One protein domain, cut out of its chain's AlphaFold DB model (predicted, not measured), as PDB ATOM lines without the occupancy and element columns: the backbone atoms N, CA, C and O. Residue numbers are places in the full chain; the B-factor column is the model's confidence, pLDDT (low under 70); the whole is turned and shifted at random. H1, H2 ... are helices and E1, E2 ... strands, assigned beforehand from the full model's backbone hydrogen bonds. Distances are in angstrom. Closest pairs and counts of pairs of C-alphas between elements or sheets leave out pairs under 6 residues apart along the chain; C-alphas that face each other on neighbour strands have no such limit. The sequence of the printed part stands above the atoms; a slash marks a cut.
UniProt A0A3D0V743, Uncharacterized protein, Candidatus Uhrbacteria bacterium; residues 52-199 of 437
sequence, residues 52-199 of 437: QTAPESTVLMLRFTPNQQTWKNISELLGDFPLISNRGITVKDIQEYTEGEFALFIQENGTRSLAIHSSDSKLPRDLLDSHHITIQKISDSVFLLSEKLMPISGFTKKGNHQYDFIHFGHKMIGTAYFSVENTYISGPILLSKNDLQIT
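AT A GLANCE: This is residues 52 to 199 of the 437 residues of an uncharacterized protein of Candidatus Uhrbacteria bacterium (UniProt A0A3D0V743). One long, twisted sheet of eight antiparallel strands makes a wall through the domain, with E4 and E8 at its edges. Three short helices lie spaced along it: H1 over the part with E6, H2 next to H1, and H3 near E4. The long stretch of residues 147 to 170 runs from the E5 part of the sheet round to E6. The printed part has 148 residues, with named elements in the order E1, H1, H2, E2, E3, H3, E4, E5, E6, E7, E8; the sheet's order is E4, E5, E3, E2, E1, E6, E7, E8. The class is mixed, helices and strands, with 73 residues in named elements, under half; the whole is compact, with a radius of gyration of the C-alphas of 15.2 A and spans of 44 by 35 by 27 A.

IN THESE COORDINATES: E1, residues 58 to 64, begins at C-alpha 58 (73.399, 104.737, 68.146) and is 16.4 A long. H1 is residues 70 to 78, 11.8 A, and H2 residues 91 to 94. The hairpin of E2, residues 102 to 107, and E3, residues 112 to 117, comes next, then H3, residues 125 to 130. E4, residues 134 to 139, and E5, residues 142 to 146, form another hairpin. E6, residues 171 to 180, is 26.3 A long and bends by 52 degrees at residue 174. E7, residues 183 to 191, is 25.8 A, and E8, residues 195 to 199, ends at C-alpha 199 (66.359, 98.391, 85.293).

HOW THE PARTS SIT: In the sheet, N 62 of E1 and O 104 of E2 are 2.8 A apart, within hydrogen-bond range, as are N 61 of E1 and O 177 of E6 at 2.9 A. E6, E7 and E8 form a meander, each strand the antiparallel neighbour of the one before, with N 176 to O 187 at 2.8 A and N 190 to O 197 at 2.8 A. E3, H3 and E4 form a split strand-helix-strand unit, two strands running the same way with E5 between them, and its crossover is right-handed; N 145 to O 114 is 2.7 A. H1 is on the sheet at a height of 9.0 A, only just over E6 with 3 C-alphas falling on it, slantwise to the strands at 44 degrees to E6 on the local plane. H2 touches H1, the closest C-alphas being those of Ser 75 and Val 91, 5.8 A. H2 is only just not on the sheet, with 4 pairs of C-alphas within 10 A. H3 only grazes the sheet with residues 125 to 129. In H1 and H3 every O i to N i+4 pair is within hydrogen-bond range; H2 is too short for one.

THE WHOLE: The two farthest C-alphas, of Ser 130 and Asp 164, are 44.4 A apart. The printed part has no cut. The links H1 to H2 and E5 to E6 are long, 12 and 24 residues. Mean pLDDT of the printed part is 85.2; residues 156 to 168 are under 70.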
ATOM      1  N   GLN A  52      80.778  96.486  70.127       84.56
ATOM      2  CA  GLN A  52      81.800  96.953  69.176       84.56
ATOM      3  C   GLN A  52      81.257  97.152  67.755       84.56
ATOM      4  O   GLN A  52      81.898  97.797  66.934       84.56
ATOM      5  N   THR A  53      80.077  96.607  67.461       87.44
ATOM      6  CA  THR A  53      79.429  96.707  66.145       87.44
ATOM      7  C   THR A  53      78.427  97.850  66.048       87.44
ATOM      8  O   THR A  53      77.803  98.027  65.003       87.44
ATOM      9  N   ALA A  54      78.267  98.622  67.125       90.44
ATOM     10  CA  ALA A  54      77.319  99.719  67.167       90.44
ATOM     11  C   ALA A  54      77.669 100.795  66.119       90.44
ATOM     12  O   ALA A  54      78.814 101.270  66.083       90.44
ATOM     13  N   PRO A  55      76.696 101.203  65.283       92.00
ATOM     14  CA  PRO A  55      76.838 102.372  64.427       92.00
ATOM     15  C   PRO A  55      77.126 103.652  65.223       92.00
ATOM     16  O   PRO A  55      76.670 103.781  66.361       92.00
ATOM     17  N   GLU A  56      77.806 104.619  64.603       89.00
ATOM     18  CA  GLU A  56      78.208 105.893  65.237       89.00
ATOM     19  C   GLU A  56      77.056 106.665  65.899       89.00
ATOM     20  O   GLU A  56      77.211 107.197  66.993       89.00
ATOM     21  N   SER A  57      75.881 106.683  65.271       88.94
ATOM     22  CA  SER A  57      74.699 107.439  65.712       88.94
ATOM     23  C   SER A  57      73.757 106.653  66.634       88.94
ATOM     24  O   SER A  57      72.573 106.977  66.730       88.94
ATOM     25  N   THR A  58      74.230 105.575  67.265       90.44
ATOM     26  CA  THR A  58      73.399 104.737  68.146       90.44
ATOM     27  C   THR A  58      73.023 105.492  69.425       90.44
ATOM     28  O   THR A  58      73.889 105.954  70.157       90.44
ATOM     29  N   VAL A  59      71.727 105.567  69.741       89.19
ATOM     30  CA  VAL A  59      71.224 106.124  71.016       89.19
ATOM     31  C   VAL A  59      70.766 105.047  71.988       89.19
ATOM     32  O   VAL A  59      70.841 105.229  73.203       89.19
ATOM     33  N   LEU A  60      70.312 103.909  71.459       90.81
ATOM     34  CA  LEU A  60      69.825 102.776  72.234       90.81
ATOM     35  C   LEU A  60      70.270 101.469  71.577       90.81
ATOM     36  O   LEU A  60      70.055 101.256  70.385       90.81
ATOM     37  N   MET A  61      70.859 100.577  72.370       92.56
ATOM     38  CA  MET A  61      71.148  99.199  71.974       92.56
ATOM     39  C   MET A  61      70.384  98.245  72.886       92.56
ATOM     40  O   MET A  61      70.552  98.272  74.103       92.56
ATOM     41  N   LEU A  62      69.589  97.356  72.300       92.50
ATOM     42  CA  LEU A  62      68.950  96.250  73.006       92.50
ATOM     43  C   LEU A  62      69.672  94.957  72.637       92.50
ATOM     44  O   LEU A  62      69.504  94.435  71.536       92.50
ATOM     45  N   ARG A  63      70.498  94.449  73.552       92.19
ATOM     46  CA  ARG A  63      71.206  93.176  73.407       92.19
ATOM     47  C   ARG A  63      70.358  92.059  73.991       92.19
ATOM     48  O   ARG A  63      70.035  92.102  75.174       92.19
ATOM     49  N   PHE A  64      70.082  91.028  73.212       91.31
ATOM     50  CA  PHE A  64      69.379  89.832  73.661       91.31
ATOM     51  C   PHE A  64      70.323  88.634  73.639       91.31
ATOM     52  O   PHE A  64      71.089  88.448  72.696       91.31
ATOM     53  N   THR A  65      70.240  87.801  74.675       86.81
ATOM     54  CA  THR A  65      71.007  86.551  74.795       86.81
ATOM     55  C   THR A  65      70.046  85.362  74.843       86.81
ATOM     56  O   THR A  65      69.836  84.746  75.897       86.81
ATOM     57  N   PRO A  66      69.354  85.074  73.725       85.62
ATOM     58  CA  PRO A  66      68.362  84.021  73.691       85.62
ATOM     59  C   PRO A  66      68.988  82.637  73.930       85.62
ATOM     60  O   PRO A  66      69.998  82.253  73.352       85.62
ATOM     61  N   ASN A  67      68.323  81.846  74.761       81.81
ATOM     62  CA  ASN A  67      68.525  80.415  74.918       81.81
ATOM     63  C   ASN A  67      67.275  79.681  74.407       81.81
ATOM     64  O   ASN A  67      66.273  80.306  74.055       81.81
ATOM     65  N   GLN A  68      67.298  78.345  74.399       78.00
ATOM     66  CA  GLN A  68      66.169  77.534  73.913       78.00
ATOM     67  C   GLN A  68      64.818  77.907  74.559       78.00
ATOM     68  O   GLN A  68      63.780  77.795  73.915       78.00
ATOM     69  N   GLN A  69      64.813  78.372  75.812       77.12
ATOM     70  CA  GLN A  69      63.595  78.760  76.528       77.12
ATOM     71  C   GLN A  69      63.226  80.239  76.348       77.12
ATOM     72  O   GLN A  69      62.044  80.575  76.400       77.12
ATOM     73  N   THR A  70      64.200  81.138  76.178       81.56
ATOM     74  CA  THR A  70      63.943  82.578  76.030       81.56
ATOM     75  C   THR A  70      63.650  82.983  74.592       81.56
ATOM     76  O   THR A  70      62.935  83.963  74.420       81.56
ATOM     77  N   TRP A  71      64.056  82.202  73.582       86.94
ATOM     78  CA  TRP A  71      63.649  82.409  72.183       86.94
ATOM     79  C   TRP A  71      62.135  82.491  72.015       86.94
ATOM     80  O   TRP A  71      61.638  83.418  71.378       86.94
ATOM     81  N   LYS A  72      61.394  81.564  72.637       85.88
ATOM     82  CA  LYS A  72      59.927  81.584  72.622       85.88
ATOM     83  C   LYS A  72      59.380  82.885  73.210       85.88
ATOM     84  O   LYS A  72      58.542  83.520  72.589       85.88
ATOM     85  N   ASN A  73      59.897  83.311  74.360       83.81
ATOM     86  CA  ASN A  73      59.401  84.517  75.023       83.81
ATOM     87  C   ASN A  73      59.743  85.793  74.238       83.81
ATOM     88  O   ASN A  73      58.921  86.695  74.142       83.81
ATOM     89  N   ILE A  74      60.948  85.863  73.664       86.06
ATOM     90  CA  ILE A  74      61.378  86.988  72.828       86.06
ATOM     91  C   ILE A  74      60.537  87.030  71.546       86.06
ATOM     92  O   ILE A  74      60.124  88.108  71.144       86.06
ATOM     93  N   SER A  75      60.221  85.878  70.948       86.25
ATOM     94  CA  SER A  75      59.375  85.790  69.750       86.25
ATOM     95  C   SER A  75      57.902  86.083  70.029       86.25
ATOM     96  O   SER A  75      57.227  86.647  69.184       86.25
ATOM     97  N   GLU A  76      57.377  85.726  71.200       82.06
ATOM     98  CA  GLU A  76      56.020  86.123  71.610       82.06
ATOM     99  C   GLU A  76      55.915  87.627  71.871       82.06
ATOM    100  O   GLU A  76      54.841  88.201  71.720       82.06
ATOM    101  N   LEU A  77      57.016  88.258  72.284       78.50
ATOM    102  CA  LEU A  77      57.064  89.688  72.534       78.50
ATOM    103  C   LEU A  77      57.344  90.436  71.224       78.50
ATOM    104  O   LEU A  77      56.451  91.046  70.661       78.50
ATOM    105  N   LEU A  78      58.555  90.335  70.681       79.94
ATOM    106  CA  LEU A  78      59.034  91.077  69.508       79.94
ATOM    107  C   LEU A  78      58.726  90.397  68.160       79.94
ATOM    108  O   LEU A  78      59.269  90.804  67.137       79.94
ATOM    109  N   GLY A  79      57.901  89.347  68.127       80.06
ATOM    110  CA  GLY A  79      57.718  88.503  66.939       80.06
ATOM    111  C   GLY A  79      57.193  89.219  65.705       80.06
ATOM    112  O   GLY A  79      57.482  88.773  64.601       80.06
ATOM    113  N   ASP A  80      56.459  90.309  65.894       79.44
ATOM    114  CA  ASP A  80      55.904  91.118  64.806       79.44
ATOM    115  C   ASP A  80      56.565  92.510  64.747       79.44
ATOM    116  O   ASP A  80      56.161  93.375  63.968       79.44
ATOM    117  N   PHE A  81      57.592  92.740  65.576       83.00
ATOM    118  CA  PHE A  81      58.350  93.983  65.599       83.00
ATOM    119  C   PHE A  81      59.457  93.934  64.535       83.00
ATOM    120  O   PHE A  81      60.338  93.070  64.611       83.00
ATOM    121  N   PRO A  82      59.462  94.852  63.551       86.69
ATOM    122  CA  PRO A  82      60.504  94.867  62.536       86.69
ATOM    123  C   PRO A  82      61.843  95.284  63.153       86.69
ATOM    124  O   PRO A  82      61.961  96.337  63.789       86.69
ATOM    125  N   LEU A  83      62.858  94.446  62.954       89.25
ATOM    126  CA  LEU A  83      64.200  94.617  63.511       89.25
ATOM    127  C   LEU A  83      65.064  95.579  62.688       89.25
ATOM    128  O   LEU A  83      66.012  96.155  63.212       89.25
ATOM    129  N   ILE A  84      64.745  95.772  61.409       90.25
ATOM    130  CA  ILE A  84      65.464  96.675  60.503       90.25
ATOM    131  C   ILE A  84      64.454  97.663  59.924       90.25
ATOM    132  O   ILE A  84      63.355  97.282  59.516       90.25
ATOM    133  N   SER A  85      64.803  98.950  59.901       84.94
ATOM    134  CA  SER A  85      63.892  99.980  59.391       84.94
ATOM    135  C   SER A  85      63.503  99.728  57.937       84.94
ATOM    136  O   SER A  85      64.333  99.329  57.127       84.94
ATOM    137  N   ASN A  86      62.230  99.980  57.620       80.94
ATOM    138  CA  ASN A  86      61.644  99.822  56.286       80.94
ATOM    139  C   ASN A  86      61.686  98.396  55.720       80.94
ATOM    140  O   ASN A  86      61.442  98.228  54.526       80.94
ATOM    141  N   ARG A  87      61.994  97.382  56.540       83.94
ATOM    142  CA  ARG A  87      62.120  95.982  56.128       83.94
ATOM    143  C   ARG A  87      61.294  95.076  57.034       83.94
ATOM    144  O   ARG A  87      61.176  95.315  58.230       83.94
ATOM    145  N   GLY A  88      60.726  94.027  56.448       83.00
ATOM    146  CA  GLY A  88      59.820  93.099  57.130       83.00
ATOM    147  C   GLY A  88      60.502  92.008  57.955       83.00
ATOM    148  O   GLY A  88      59.842  91.026  58.255       83.00
ATOM    149  N   ILE A  89      61.791  92.142  58.290       88.19
ATOM    150  CA  ILE A  89      62.508  91.125  59.072       88.19
ATOM    151  C   ILE A  89      62.180  91.258  60.553       88.19
ATOM    152  O   ILE A  89      62.339  92.326  61.148       88.19
ATOM    153  N   THR A  90      61.774  90.142  61.141       89.88
ATOM    154  CA  THR A  90      61.348  89.999  62.531       89.88
ATOM    155  C   THR A  90      62.251  89.036  63.305       89.88
ATOM    156  O   THR A  90      63.148  88.396  62.754       89.88
ATOM    157  N   VAL A  91      61.990  88.894  64.609       89.12
ATOM    158  CA  VAL A  91      62.670  87.910  65.471       89.12
ATOM    159  C   VAL A  91      62.492  86.477  64.966       89.12
ATOM    160  O   VAL A  91      63.427  85.683  65.062       89.12
ATOM    161  N   LYS A  92      61.318  86.151  64.410       88.12
ATOM    162  CA  LYS A  92      61.014  84.807  63.902       88.12
ATOM    163  C   LYS A  92      61.913  84.449  62.717       88.12
ATOM    164  O   LYS A  92      62.379  83.319  62.639       88.12
ATOM    165  N   ASP A  93      62.208  85.425  61.860       89.38
ATOM    166  CA  ASP A  93      63.037  85.219  60.671       89.38
ATOM    167  C   ASP A  93      64.507  85.004  61.040       89.38
ATOM    168  O   ASP A  93      65.171  84.157  60.455       89.38
ATOM    169  N   ILE A  94      65.026  85.743  62.028       91.06
ATOM    170  CA  ILE A  94      66.451  85.686  62.401       91.06
ATOM    171  C   ILE A  94      66.806  84.501  63.302       91.06
ATOM    172  O   ILE A  94      67.987  84.188  63.478       91.06
ATOM    173  N   GLN A  95      65.804  83.851  63.898       90.44
ATOM    174  CA  GLN A  95      65.995  82.809  64.904       90.44
ATOM    175  C   GLN A  95      66.833  81.634  64.383       90.44
ATOM    176  O   GLN A  95      67.640  81.080  65.129       90.44
ATOM    177  N   GLU A  96      66.662  81.254  63.116       87.38
ATOM    178  CA  GLU A  96      67.297  80.064  62.539       87.38
ATOM    179  C   GLU A  96      68.802  80.230  62.289       87.38
ATOM    180  O   GLU A  96      69.548  79.249  62.308       87.38
ATOM    181  N   TYR A  97      69.263  81.468  62.093       90.38
ATOM    182  CA  TYR A  97      70.653  81.774  61.743       90.38
ATOM    183  C   TYR A  97      71.374  82.651  62.771       90.38
ATOM    184  O   TYR A  97      72.516  83.039  62.535       90.38
ATOM    185  N   THR A  98      70.758  82.926  63.924       90.81
ATOM    186  CA  THR A  98      71.397  83.636  65.042       90.81
ATOM    187  C   THR A  98      71.993  82.651  66.052       90.81
ATOM    188  O   THR A  98      71.301  81.796  66.606       90.81
ATOM    189  N   GLU A  99      73.278  82.804  66.356       87.75
ATOM    190  CA  GLU A  99      74.024  81.976  67.301       87.75
ATOM    191  C   GLU A  99      74.222  82.701  68.640       87.75
ATOM    192  O   GLU A  99      75.144  83.486  68.830       87.75
ATOM    193  N   GLY A 100      73.351  82.412  69.608       84.69
ATOM    194  CA  GLY A 100      73.523  82.804  71.013       84.69
ATOM    195  C   GLY A 100      73.144  84.246  71.361       84.69
ATOM    196  O   GLY A 100      72.498  84.449  72.388       84.69
ATOM    197  N   GLU A 101      73.494  85.237  70.540       88.94
ATOM    198  CA  GLU A 101      73.143  86.638  70.795       88.94
ATOM    199  C   GLU A 101      72.849  87.468  69.543       88.94
ATOM    200  O   GLU A 101      73.400  87.242  68.463       88.94
ATOM    201  N   PHE A 102      71.987  88.468  69.722       93.75
ATOM    202  CA  PHE A 102      71.739  89.522  68.744       93.75
ATOM    203  C   PHE A 102      71.539  90.870  69.438       93.75
ATOM    204  O   PHE A 102      71.191  90.935  70.620       93.75
ATOM    205  N   ALA A 103      71.760  91.956  68.707       94.06
ATOM    206  CA  ALA A 103      71.615  93.315  69.201       94.06
ATOM    207  C   ALA A 103      70.829  94.169  68.209       94.06
ATOM    208  O   ALA A 103      71.193  94.266  67.040       94.06
ATOM    209  N   LEU A 104      69.769  94.807  68.691       94.38
ATOM    210  CA  LEU A 104      69.040  95.832  67.955       94.38
ATOM    211  C   LEU A 104      69.636  97.198  68.296       94.38
ATOM    212  O   LEU A 104      69.656  97.581  69.465       94.38
ATOM    213  N   PHE A 105      70.071  97.939  67.285       94.12
ATOM    214  CA  PHE A 105      70.524  99.320  67.410       94.12
ATOM    215  C   PHE A 105      69.439 100.267  66.918       94.12
ATOM    216  O   PHE A 105      68.882 100.079  65.838       94.12
ATOM    217  N   ILE A 106      69.166 101.301  67.705       92.50
ATOM    218  CA  ILE A 106      68.287 102.411  67.353       92.50
ATOM    219  C   ILE A 106      69.152 103.666  67.294       92.50
ATOM    220  O   ILE A 106      69.855 103.989  68.255       92.50
ATOM    221  N   GLN A 107      69.115 104.344  66.150       90.25
ATOM    222  CA  GLN A 107      69.870 105.570  65.899       90.25
ATOM    223  C   GLN A 107      69.091 106.821  66.311       90.25
ATOM    224  O   GLN A 107      67.872 106.769  66.467       90.25
ATOM    225  N   GLU A 108      69.779 107.960  66.409       85.12
ATOM    226  CA  GLU A 108      69.183 109.282  66.688       85.12
ATOM    227  C   GLU A 108      67.994 109.617  65.774       85.12
ATOM    228  O   GLU A 108      66.980 110.148  66.214       85.12
ATOM    229  N   ASN A 109      68.078 109.249  64.493       82.38
ATOM    230  CA  ASN A 109      67.017 109.464  63.505       82.38
ATOM    231  C   ASN A 109      65.882 108.416  63.564       82.38
ATOM    232  O   ASN A 109      65.038 108.371  62.668       82.38
ATOM    233  N   GLY A 110      65.891 107.521  64.557       81.06
ATOM    234  CA  GLY A 110      64.925 106.435  64.723       81.06
ATOM    235  C   GLY A 110      65.129 105.237  63.790       81.06
ATOM    236  O   GLY A 110      64.328 104.298  63.816       81.06
ATOM    237  N   THR A 111      66.175 105.228  62.956       88.94
ATOM    238  CA  THR A 111      66.476 104.065  62.112       88.94
ATOM    239  C   THR A 111      67.013 102.899  62.937       88.94
ATOM    240  O   THR A 111      67.702 103.084  63.941       88.94
ATOM    241  N   ARG A 112      66.664 101.683  62.507       91.69
ATOM    242  CA  ARG A 112      66.998 100.427  63.173       91.69
ATOM    243  C   ARG A 112      67.959  99.601  62.336       91.69
ATOM    244  O   ARG A 112      67.741  99.437  61.130       91.69
ATOM    245  N   SER A 113      68.964  99.039  62.989       94.62
ATOM    246  CA  SER A 113      69.854  98.019  62.435       94.62
ATOM    247  C   SER A 113      70.058  96.889  63.438       94.62
ATOM    248  O   SER A 113      69.815  97.041  64.633       94.62
ATOM    249  N   LEU A 114      70.481  95.734  62.941       95.31
ATOM    250  CA  LEU A 114      70.550  94.499  63.705       95.31
ATOM    251  C   LEU A 114      71.950  93.905  63.581       95.31
ATOM    252  O   LEU A 114      72.386  93.624  62.473       95.31
ATOM    253  N   ALA A 115      72.639  93.656  64.691       95.19
ATOM    254  CA  ALA A 115      73.803  92.777  64.696       95.19
ATOM    255  C   ALA A 115      73.431  91.383  65.189       95.19
ATOM    256  O   ALA A 115      72.688  91.230  66.158       95.19
ATOM    257  N   ILE A 116      73.988  90.370  64.538       94.44
ATOM    258  CA  ILE A 116      73.810  88.965  64.893       94.44
ATOM    259  C   ILE A 116      75.161  88.269  64.958       94.44
ATOM    260  O   ILE A 116      76.063  88.559  64.165       94.44
ATOM    261  N   HIS A 117      75.271  87.307  65.871       91.75
ATOM    262  CA  HIS A 117      76.261  86.249  65.714       91.75
ATOM    263  C   HIS A 117      75.745  85.211  64.730       91.75
ATOM    264  O   HIS A 117      74.635  84.713  64.881       91.75
ATOM    265  N   SER A 118      76.531  84.889  63.712       92.81
ATOM    266  CA  SER A 118      76.208  83.856  62.731       92.81
ATOM    267  C   SER A 118      77.480  83.336  62.075       92.81
ATOM    268  O   SER A 118      78.547  83.928  62.197       92.81
ATOM    269  N   SER A 119      77.370  82.240  61.335       90.81
ATOM    270  CA  SER A 119      78.417  81.789  60.419       90.81
ATOM    271  C   SER A 119      78.042  82.165  58.989       90.81
ATOM    272  O   SER A 119      76.869  82.145  58.622       90.81
ATOM    273  N   ASP A 120      79.038  82.474  58.156       88.12
ATOM    274  CA  ASP A 120      78.803  82.916  56.771       88.12
ATOM    275  C   ASP A 120      77.989  81.898  55.947       88.12
ATOM    276  O   ASP A 120      77.211  82.269  55.075       88.12
ATOM    277  N   SER A 121      78.109  80.605  56.271       89.62
ATOM    278  CA  SER A 121      77.347  79.520  55.643       89.62
ATOM    279  C   SER A 121      75.889  79.412  56.100       89.62
ATOM    280  O   SER A 121      75.100  78.770  55.412       89.62
ATOM    281  N   LYS A 122      75.528  79.987  57.254       89.88
ATOM    282  CA  LYS A 122      74.157  79.971  57.792       89.88
ATOM    283  C   LYS A 122      73.344  81.197  57.403       89.88
ATOM    284  O   LYS A 122      72.123  81.151  57.507       89.88
ATOM    285  N   LEU A 123      73.992  82.280  56.977       91.38
ATOM    286  CA  LEU A 123      73.293  83.492  56.569       91.38
ATOM    287  C   LEU A 123      72.461  83.234  55.303       91.38
ATOM    288  O   LEU A 123      73.032  82.894  54.263       91.38
ATOM    289  N   PRO A 124      71.135  83.447  55.341       92.62
ATOM    290  CA  PRO A 124      70.284  83.251  54.176       92.62
ATOM    291  C   PRO A 124      70.398  84.464  53.244       92.62
ATOM    292  O   PRO A 124      69.532  85.338  53.232       92.62
ATOM    293  N   ARG A 125      71.493  84.536  52.477       92.00
ATOM    294  CA  ARG A 125      71.802  85.683  51.606       92.00
ATOM    295  C   ARG A 125      70.664  86.004  50.642       92.00
ATOM    296  O   ARG A 125      70.249  87.151  50.595       92.00
ATOM    297  N   ASP A 126      70.074  84.995  50.003       90.56
ATOM    298  CA  ASP A 126      68.954  85.189  49.073       90.56
ATOM    299  C   ASP A 126      67.741  85.871  49.738       90.56
ATOM    300  O   ASP A 126      67.115  86.752  49.148       90.56
ATOM    301  N   LEU A 127      67.426  85.508  50.990       88.81
ATOM    302  CA  LEU A 127      66.343  86.132  51.759       88.81
ATOM    303  C   LEU A 127      66.693  87.583  52.100       88.81
ATOM    304  O   LEU A 127      65.880  88.481  51.880       88.81
ATOM    305  N   LEU A 128      67.902  87.826  52.605       92.00
ATOM    306  CA  LEU A 128      68.361  89.165  52.977       92.00
ATOM    307  C   LEU A 128      68.425  90.097  51.753       92.00
ATOM    308  O   LEU A 128      67.947  91.233  51.818       92.00
ATOM    309  N   ASP A 129      68.904  89.594  50.618       89.81
ATOM    310  CA  ASP A 129      68.982  90.314  49.347       89.81
ATOM    311  C   ASP A 129      67.588  90.617  48.776       89.81
ATOM    312  O   ASP A 129      67.347  91.728  48.290       89.81
ATOM    313  N   SER A 130      66.634  89.680  48.902       89.12
ATOM    314  CA  SER A 130      65.232  89.889  48.494       89.12
ATOM    315  C   SER A 130      64.546  91.008  49.281       89.12
ATOM    316  O   SER A 130      63.698  91.725  48.753       89.12
ATOM    317  N   HIS A 131      64.971  91.209  50.529       89.00
ATOM    318  CA  HIS A 131      64.552  92.324  51.362       89.00
ATOM    319  C   HIS A 131      65.455  93.551  51.205       89.00
ATOM    320  O   HIS A 131      65.287  94.505  51.951       89.00
ATOM    321  N   HIS A 132      66.401  93.589  50.266       91.38
ATOM    322  CA  HIS A 132      67.331  94.713  50.096       91.38
ATOM    323  C   HIS A 132      68.015  95.110  51.414       91.38
ATOM    324  O   HIS A 132      68.022  96.288  51.795       91.38
ATOM    325  N   ILE A 133      68.506  94.110  52.149       93.75
ATOM    326  CA  ILE A 133      69.243  94.289  53.396       93.75
ATOM    327  C   ILE A 133      70.727  94.212  53.096       93.75
ATOM    328  O   ILE A 133      71.230  93.251  52.526       93.75
ATOM    329  N   THR A 134      71.437  95.243  53.523       94.00
ATOM    330  CA  THR A 134      72.886  95.302  53.439       94.00
ATOM    331  C   THR A 134      73.496  94.458  54.555       94.00
ATOM    332  O   THR A 134      73.177  94.656  55.729       94.00
ATOM    333  N   ILE A 135      74.404  93.553  54.188       94.81
ATOM    334  CA  ILE A 135      75.163  92.703  55.113       94.81
ATOM    335  C   ILE A 135      76.589  93.251  55.228       94.81
ATOM    336  O   ILE A 135      77.324  93.300  54.243       94.81
ATOM    337  N   GLN A 136      77.002  93.637  56.432       94.44
ATOM    338  CA  GLN A 136      78.365  94.076  56.739       94.44
ATOM    339  C   GLN A 136      79.031  93.068  57.679       94.44
ATOM    340  O   GLN A 136      78.614  92.918  58.827       94.44
ATOM    341  N   LYS A 137      80.069  92.370  57.205       93.62
ATOM    342  CA  LYS A 137      80.866  91.458  58.038       93.62
ATOM    343  C   LYS A 137      81.829  92.272  58.906       93.62
ATOM    344  O   LYS A 137      82.702  92.944  58.364       93.62
ATOM    345  N   ILE A 138      81.679  92.200  60.231       90.12
ATOM    346  CA  ILE A 138      82.512  92.957  61.186       90.12
ATOM    347  C   ILE A 138      83.652  92.094  61.720       90.12
ATOM    348  O   ILE A 138      84.790  92.543  61.834       90.12
ATOM    349  N   SER A 139      83.352  90.832  62.011       88.25
ATOM    350  CA  SER A 139      84.324  89.810  62.390       88.25
ATOM    351  C   SER A 139      83.902  88.459  61.810       88.25
ATOM    352  O   SER A 139      82.917  88.372  61.078       88.25
ATOM    353  N   ASP A 140      84.649  87.390  62.091       86.69
ATOM    354  CA  ASP A 140      84.382  86.076  61.497       86.69
ATOM    355  C   ASP A 140      83.010  85.491  61.821       86.69
ATOM    356  O   ASP A 140      82.473  84.751  60.996       86.69
ATOM    357  N   SER A 141      82.432  85.858  62.964       90.00
ATOM    358  CA  SER A 141      81.118  85.382  63.390       90.00
ATOM    359  C   SER A 141      80.099  86.495  63.609       90.00
ATOM    360  O   SER A 141      79.020  86.215  64.115       90.00
ATOM    361  N   VAL A 142      80.413  87.751  63.276       92.12
ATOM    362  CA  VAL A 142      79.538  88.891  63.586       92.12
ATOM    363  C   VAL A 142      79.213  89.695  62.342       92.12
ATOM    364  O   VAL A 142      80.105  90.188  61.642       92.12
ATOM    365  N   PHE A 143      77.915  89.874  62.119       94.44
ATOM    366  CA  PHE A 143      77.371  90.568  60.962       94.44
ATOM    367  C   PHE A 143      76.413  91.664  61.405       94.44
ATOM    368  O   PHE A 143      75.547  91.435  62.249       94.44
ATOM    369  N   LEU A 144      76.557  92.842  60.803       95.06
ATOM    370  CA  LEU A 144      75.623  93.951  60.926       95.06
ATOM    371  C   LEU A 144      74.702  93.961  59.701       95.06
ATOM    372  O   LEU A 144      75.159  94.051  58.562       95.06
ATOM    373  N   LEU A 145      73.403  93.876  59.958       95.06
ATOM    374  CA  LEU A 145      72.316  93.902  58.993       95.06
ATOM    375  C   LEU A 145      71.610  95.258  59.068       95.06
ATOM    376  O   LEU A 145      71.133  95.679  60.126       95.06
ATOM    377  N   SER A 146      71.538  95.960  57.945       94.38
ATOM    378  CA  SER A 146      71.003  97.320  57.892       94.38
ATOM    379  C   SER A 146      70.396  97.636  56.528       94.38
ATOM    380  O   SER A 146      70.638  96.945  55.546       94.38
ATOM    381  N   GLU A 147      69.606  98.706  56.434       91.81
ATOM    382  CA  GLU A 147      69.069  99.167  55.142       91.81
ATOM    383  C   GLU A 147      70.181  99.608  54.170       91.81
ATOM    384  O   GLU A 147      70.094  99.377  52.968       91.81
ATOM    385  N   LYS A 148      71.241 100.220  54.702       92.31
ATOM    386  CA  LYS A 148      72.407 100.719  53.961       92.31
ATOM    387  C   LYS A 148      73.685 100.470  54.751       92.31
ATOM    388  O   LYS A 148      73.609 100.200  55.950       92.31
ATOM    389  N   LEU A 149      74.845 100.627  54.117       92.06
ATOM    390  CA  LEU A 149      76.130 100.641  54.823       92.06
ATOM    391  C   LEU A 149      76.131 101.734  55.901       92.06
ATOM    392  O   LEU A 149      75.632 102.840  55.677       92.06
ATOM    393  N   MET A 150      76.662 101.406  57.075       91.88
ATOM    394  CA  MET A 150      76.637 102.265  58.260       91.88
ATOM    395  C   MET A 150      78.052 102.397  58.821       91.88
ATOM    396  O   MET A 150      78.735 101.381  58.927       91.88
ATOM    397  N   PRO A 151      78.494 103.609  59.192       91.50
ATOM    398  CA  PRO A 151      79.770 103.787  59.871       91.50
ATOM    399  C   PRO A 151      79.690 103.205  61.286       91.50
ATOM    400  O   PRO A 151      78.685 103.381  61.981       91.50
ATOM    401  N   ILE A 152      80.737 102.491  61.697       91.06
ATOM    402  CA  ILE A 152      80.800 101.752  62.963       91.06
ATOM    403  C   ILE A 152      81.899 102.355  63.821       91.06
ATOM    404  O   ILE A 152      83.063 102.350  63.425       91.06
ATOM    405  N   SER A 153      81.534 102.803  65.017       85.44
ATOM    406  CA  SER A 153      82.485 103.244  66.041       85.44
ATOM    407  C   SER A 153      82.569 102.284  67.220       85.44
ATOM    408  O   SER A 153      83.546 102.315  67.969       85.44
ATOM    409  N   GLY A 154      81.534 101.461  67.425       83.88
ATOM    410  CA  GLY A 154      81.312 100.802  68.704       83.88
ATOM    411  C   GLY A 154      81.128 101.817  69.838       83.88
ATOM    412  O   GLY A 154      81.080 103.031  69.619       83.88
ATOM    413  N   PHE A 155      81.041 101.331  71.076       80.56
ATOM    414  CA  PHE A 155      81.091 102.207  72.244       80.56
ATOM    415  C   PHE A 155      81.742 101.556  73.463       80.56
ATOM    416  O   PHE A 155      81.714 100.341  73.660       80.56
ATOM    417  N   THR A 156      82.318 102.399  74.320       67.19
ATOM    418  CA  THR A 156      82.905 101.994  75.599       67.19
ATOM    419  C   THR A 156      81.895 102.137  76.733       67.19
ATOM    420  O   THR A 156      81.348 103.214  76.971       67.19
ATOM    421  N   LYS A 157      81.674 101.049  77.472       67.25
ATOM    422  CA  LYS A 157      80.771 101.001  78.628       67.25
ATOM    423  C   LYS A 157      81.340 101.777  79.822       67.25
ATOM    424  O   LYS A 157      82.489 101.557  80.210       67.25
ATOM    425  N   LYS A 158      80.518 102.604  80.478       57.31
ATOM    426  CA  LYS A 158      80.883 103.247  81.748       57.31
ATOM    427  C   LYS A 158      80.450 102.362  82.921       57.31
ATOM    428  O   LYS A 158      79.276 102.300  83.264       57.31
ATOM    429  N   GLY A 159      81.418 101.683  83.538       53.38
ATOM    430  CA  GLY A 159      81.218 100.895  84.759       53.38
ATOM    431  C   GLY A 159      80.496  99.554  84.559       53.38
ATOM    432  O   GLY A 159      79.648  99.379  83.691       53.38
ATOM    433  N   ASN A 160      80.830  98.572  85.397       48.97
ATOM    434  CA  ASN A 160      80.038  97.353  85.545       48.97
ATOM    435  C   ASN A 160      79.085  97.549  86.720       48.97
ATOM    436  O   ASN A 160      79.425  97.226  87.856       48.97
ATOM    437  N   HIS A 161      77.888  98.077  86.461       50.88
ATOM    438  CA  HIS A 161      76.825  97.984  87.453       50.88
ATOM    439  C   HIS A 161      76.379  96.520  87.533       50.88
ATOM    440  O   HIS A 161      75.734  95.987  86.629       50.88
ATOM    441  N   GLN A 162      76.818  95.839  88.592       49.78
ATOM    442  CA  GLN A 162      76.285  94.540  88.966       49.78
ATOM    443  C   GLN A 162      74.884  94.773  89.527       49.78
ATOM    444  O   GLN A 162      74.709  95.261  90.641       49.78
ATOM    445  N   TYR A 163      73.877  94.453  88.722       52.78
ATOM    446  CA  TYR A 163      72.501  94.328  89.183       52.78
ATOM    447  C   TYR A 163      72.392  93.025  89.979       52.78
ATOM    448  O   TYR A 163      71.961  91.993  89.468       52.78
ATOM    449  N   ASP A 164      72.866  93.055  91.224       42.59
ATOM    450  CA  ASP A 164      72.809  91.932  92.164       42.59
ATOM    451  C   ASP A 164      71.452  91.889  92.879       42.59
ATOM    452  O   ASP A 164      71.362  91.854  94.106       42.59
ATOM    453  N   PHE A 165      70.369  91.893  92.104       52.41
ATOM    454  CA  PHE A 165      69.036  91.651  92.641       52.41
ATOM    455  C   PHE A 165      68.505  90.316  92.133       52.41
ATOM    456  O   PHE A 165      68.498  90.017  90.940       52.41
ATOM    457  N   ILE A 166      68.044  89.494  93.074       51.34
ATOM    458  CA  ILE A 166      67.217  88.333  92.765       51.34
ATOM    459  C   ILE A 166      65.866  88.891  92.318       51.34
ATOM    460  O   ILE A 166      65.035  89.273  93.141       51.34
ATOM    461  N   HIS A 167      65.660  88.978  91.007       60.03
ATOM    462  CA  HIS A 167      64.388  89.404  90.439       60.03
ATOM    463  C   HIS A 167      63.392  88.239  90.494       60.03
ATOM    464  O   HIS A 167      63.237  87.474  89.544       60.03
ATOM    465  N   PHE A 168      62.741  88.060  91.646       60.38
ATOM    466  CA  PHE A 168      61.691  87.053  91.794       60.38
ATOM    467  C   PHE A 168      60.574  87.297  90.763       60.38
ATOM    468  O   PHE A 168      60.118  88.421  90.571       60.38
ATOM    469  N   GLY A 169      60.166  86.237  90.063       72.31
ATOM    470  CA  GLY A 169      59.106  86.291  89.047       72.31
ATOM    471  C   GLY A 169      59.521  86.821  87.669       72.31
ATOM    472  O   GLY A 169      58.732  86.685  86.735       72.31
ATOM    473  N   HIS A 170      60.742  87.339  87.506       80.12
ATOM    474  CA  HIS A 170      61.226  87.888  86.237       80.12
ATOM    475  C   HIS A 170      62.385  87.065  85.673       80.12
ATOM    476  O   HIS A 170      63.241  86.564  86.406       80.12
ATOM    477  N   LYS A 171      62.437  86.935  84.347       85.06
ATOM    478  CA  LYS A 171      63.538  86.300  83.617       85.06
ATOM    479  C   LYS A 171      64.345  87.365  82.889       85.06
ATOM    480  O   LYS A 171      63.783  88.131  82.118       85.06
ATOM    481  N   MET A 172      65.660  87.387  83.089       85.81
ATOM    482  CA  MET A 172      66.545  88.231  82.286       85.81
ATOM    483  C   MET A 172      66.630  87.672  80.862       85.81
ATOM    484  O   MET A 172      66.982  86.507  80.679       85.81
ATOM    485  N   ILE A 173      66.292  88.494  79.870       87.81
ATOM    486  CA  ILE A 173      66.332  88.138  78.441       87.81
ATOM    487  C   ILE A 173      67.417  88.899  77.668       87.81
ATOM    488  O   ILE A 173      67.703  88.564  76.520       87.81
ATOM    489  N   GLY A 174      68.021  89.913  78.290       88.38
ATOM    490  CA  GLY A 174      69.004  90.762  77.635       88.38
ATOM    491  C   GLY A 174      69.504  91.911  78.504       88.38
ATOM    492  O   GLY A 174      69.250  91.952  79.709       88.38
ATOM    493  N   THR A 175      70.185  92.854  77.865       88.81
ATOM    494  CA  THR A 175      70.708  94.093  78.447       88.81
ATOM    495  C   THR A 175      70.402  95.245  77.495       88.81
ATOM    496  O   THR A 175      70.660  95.144  76.298       88.81
ATOM    497  N   ALA A 176      69.868  96.340  78.018       90.88
ATOM    498  CA  ALA A 176      69.668  97.578  77.280       90.88
ATOM    499  C   ALA A 176      70.797  98.559  77.599       90.88
ATOM    500  O   ALA A 176      71.221  98.645  78.753       90.88
ATOM    501  N   TYR A 177      71.250  99.306  76.599       89.25
ATOM    502  CA  TYR A 177      72.252 100.357  76.723       89.25
ATOM    503  C   TYR A 177      71.698 101.668  76.185       89.25
ATOM    504  O   TYR A 177      71.172 101.689  75.076       89.25
ATOM    505  N   PHE A 178      71.856 102.749  76.942       87.94
ATOM    506  CA  PHE A 178      71.374 104.083  76.594       87.94
ATOM    507  C   PHE A 178      72.554 105.046  76.524       87.94
ATOM    508  O   PHE A 178      73.376 105.070  77.445       87.94
ATOM    509  N   SER A 179      72.622 105.822  75.445       86.19
ATOM    510  CA  SER A 179      73.613 106.883  75.276       86.19
ATOM    511  C   SER A 179      73.288 108.073  76.186       86.19
ATOM    512  O   SER A 179      72.147 108.528  76.250       86.19
ATOM    513  N   VAL A 180      74.296 108.548  76.915       80.00
ATOM    514  CA  VAL A 180      74.261 109.655  77.875       80.00
ATOM    515  C   VAL A 180      75.590 110.401  77.792       80.00
ATOM    516  O   VAL A 180      76.622 109.860  78.202       80.00
ATOM    517  N   GLU A 181      75.577 111.637  77.286       73.25
ATOM    518  CA  GLU A 181      76.750 112.533  77.252       73.25
ATOM    519  C   GLU A 181      78.033 111.838  76.738       73.25
ATOM    520  O   GLU A 181      79.086 111.871  77.376       73.25
ATOM    521  N   ASN A 182      77.939 111.153  75.591       72.00
ATOM    522  CA  ASN A 182      79.020 110.368  74.963       72.00
ATOM    523  C   ASN A 182      79.472 109.113  75.736       72.00
ATOM    524  O   ASN A 182      80.519 108.532  75.445       72.00
ATOM    525  N   THR A 183      78.696 108.663  76.719       80.19
ATOM    526  CA  THR A 183      78.909 107.403  77.442       80.19
ATOM    527  C   THR A 183      77.649 106.548  77.418       80.19
ATOM    528  O   THR A 183      76.580 107.037  77.086       80.19
ATOM    529  N   TYR A 184      77.759 105.263  77.759       83.50
ATOM    530  CA  TYR A 184      76.599 104.373  77.797       83.50
ATOM    531  C   TYR A 184      76.323 103.882  79.213       83.50
ATOM    532  O   TYR A 184      77.203 103.293  79.855       83.50
ATOM    533  N   ILE A 185      75.084 104.084  79.663       84.75
ATOM    534  CA  ILE A 185      74.522 103.413  80.839       84.75
ATOM    535  C   ILE A 185      73.844 102.120  80.390       84.75
ATOM    536  O   ILE A 185      73.328 102.042  79.279       84.75
ATOM    537  N   SER A 186      73.846 101.091  81.235       86.12
ATOM    538  CA  SER A 186      73.317  99.773  80.865       86.12
ATOM    539  C   SER A 186      72.464  99.178  81.964       86.12
ATOM    540  O   SER A 186      72.876  99.288  83.112       86.12
ATOM    541  N   GLY A 187      71.396  98.463  81.620       86.44
ATOM    542  CA  GLY A 187      70.495  97.800  82.562       86.44
ATOM    543  C   GLY A 187      69.969  96.456  82.049       86.44
ATOM    544  O   GLY A 187      69.862  96.288  80.833       86.44
ATOM    545  N   PRO A 188      69.645  95.471  82.910       88.44
ATOM    546  CA  PRO A 188      69.048  94.216  82.466       88.44
ATOM    547  C   PRO A 188      67.653  94.450  81.881       88.44
ATOM    548  O   PRO A 188      66.869  95.229  82.421       88.44
ATOM    549  N   ILE A 189      67.343  93.717  80.811       90.69
ATOM    550  CA  ILE A 189      65.995  93.567  80.265       90.69
ATOM    551  C   ILE A 189      65.384  92.334  80.927       90.69
ATOM    552  O   ILE A 189      65.836  91.202  80.724       90.69
ATOM    553  N   LEU A 190      64.375  92.571  81.747       89.38
ATOM    554  CA  LEU A 190      63.658  91.593  82.540       89.38
ATOM    555  C   LEU A 190      62.271  91.385  81.943       89.38
ATOM    556  O   LEU A 190      61.599  92.333  81.557       89.38
ATOM    557  N   LEU A 191      61.840  90.134  81.880       88.31
ATOM    558  CA  LEU A 191      60.547  89.750  81.340       88.31
ATOM    559  C   LEU A 191      59.755  88.965  82.380       88.31
ATOM    560  O   LEU A 191      60.248  87.960  82.907       88.31
ATOM    561  N   SER A 192      58.517  89.380  82.626       87.06
ATOM    562  CA  SER A 192      57.532  88.605  83.373       87.06
ATOM    563  C   SER A 192      56.375  88.169  82.464       87.06
ATOM    564  O   SER A 192      56.425  88.289  81.238       87.06
ATOM    565  N   LYS A 193      55.321  87.605  83.061       82.62
ATOM    566  CA  LYS A 193      54.082  87.317  82.330       82.62
ATOM    567  C   LYS A 193      53.373  88.598  81.883       82.62
ATOM    568  O   LYS A 193      52.810  88.599  80.796       82.62
ATOM    569  N   ASN A 194      53.436  89.653  82.695       83.75
ATOM    570  CA  ASN A 194      52.583  90.835  82.559       83.75
ATOM    571  C   ASN A 194      53.345  92.065  82.060       83.75
ATOM    572  O   ASN A 194      52.722  93.016  81.603       83.75
ATOM    573  N   ASP A 195      54.674  92.072  82.146       87.81
ATOM    574  CA  ASP A 195      55.481  93.245  81.822       87.81
ATOM    575  C   ASP A 195      56.862  92.892  81.251       87.81
ATOM    576  O   ASP A 195      57.377  91.776  81.385       87.81
ATOM    577  N   LEU A 196      57.445  93.885  80.580       89.75
ATOM    578  CA  LEU A 196      58.865  93.975  80.277       89.75
ATOM    579  C   LEU A 196      59.441  95.147  81.072       89.75
ATOM    580  O   LEU A 196      58.937  96.261  80.987       89.75
ATOM    581  N   GLN A 197      60.503  94.900  81.830       91.25
ATOM    582  CA  GLN A 197      61.145  95.889  82.688       91.25
ATOM    583  C   GLN A 197      62.609  96.077  82.287       91.25
ATOM    584  O   GLN A 197      63.342  95.106  82.110       91.25
ATOM    585  N   ILE A 198      63.062  97.324  82.189       90.50
ATOM    586  CA  ILE A 198      64.476  97.675  82.031       90.50
ATOM    587  C   ILE A 198      64.930  98.411  83.288       90.50
ATOM    588  O   ILE A 198      64.434  99.497  83.583       90.50
ATOM    589  N   THR A 199      65.882  97.830  84.018       88.38
ATOM    590  CA  THR A 199      66.359  98.391  85.293       88.38
ATOM    591  C   THR A 199      67.647  99.178  85.094       88.38
ATOM    592  O   THR A 199      68.693  98.610  84.808       88.38
TER     593      THR A 199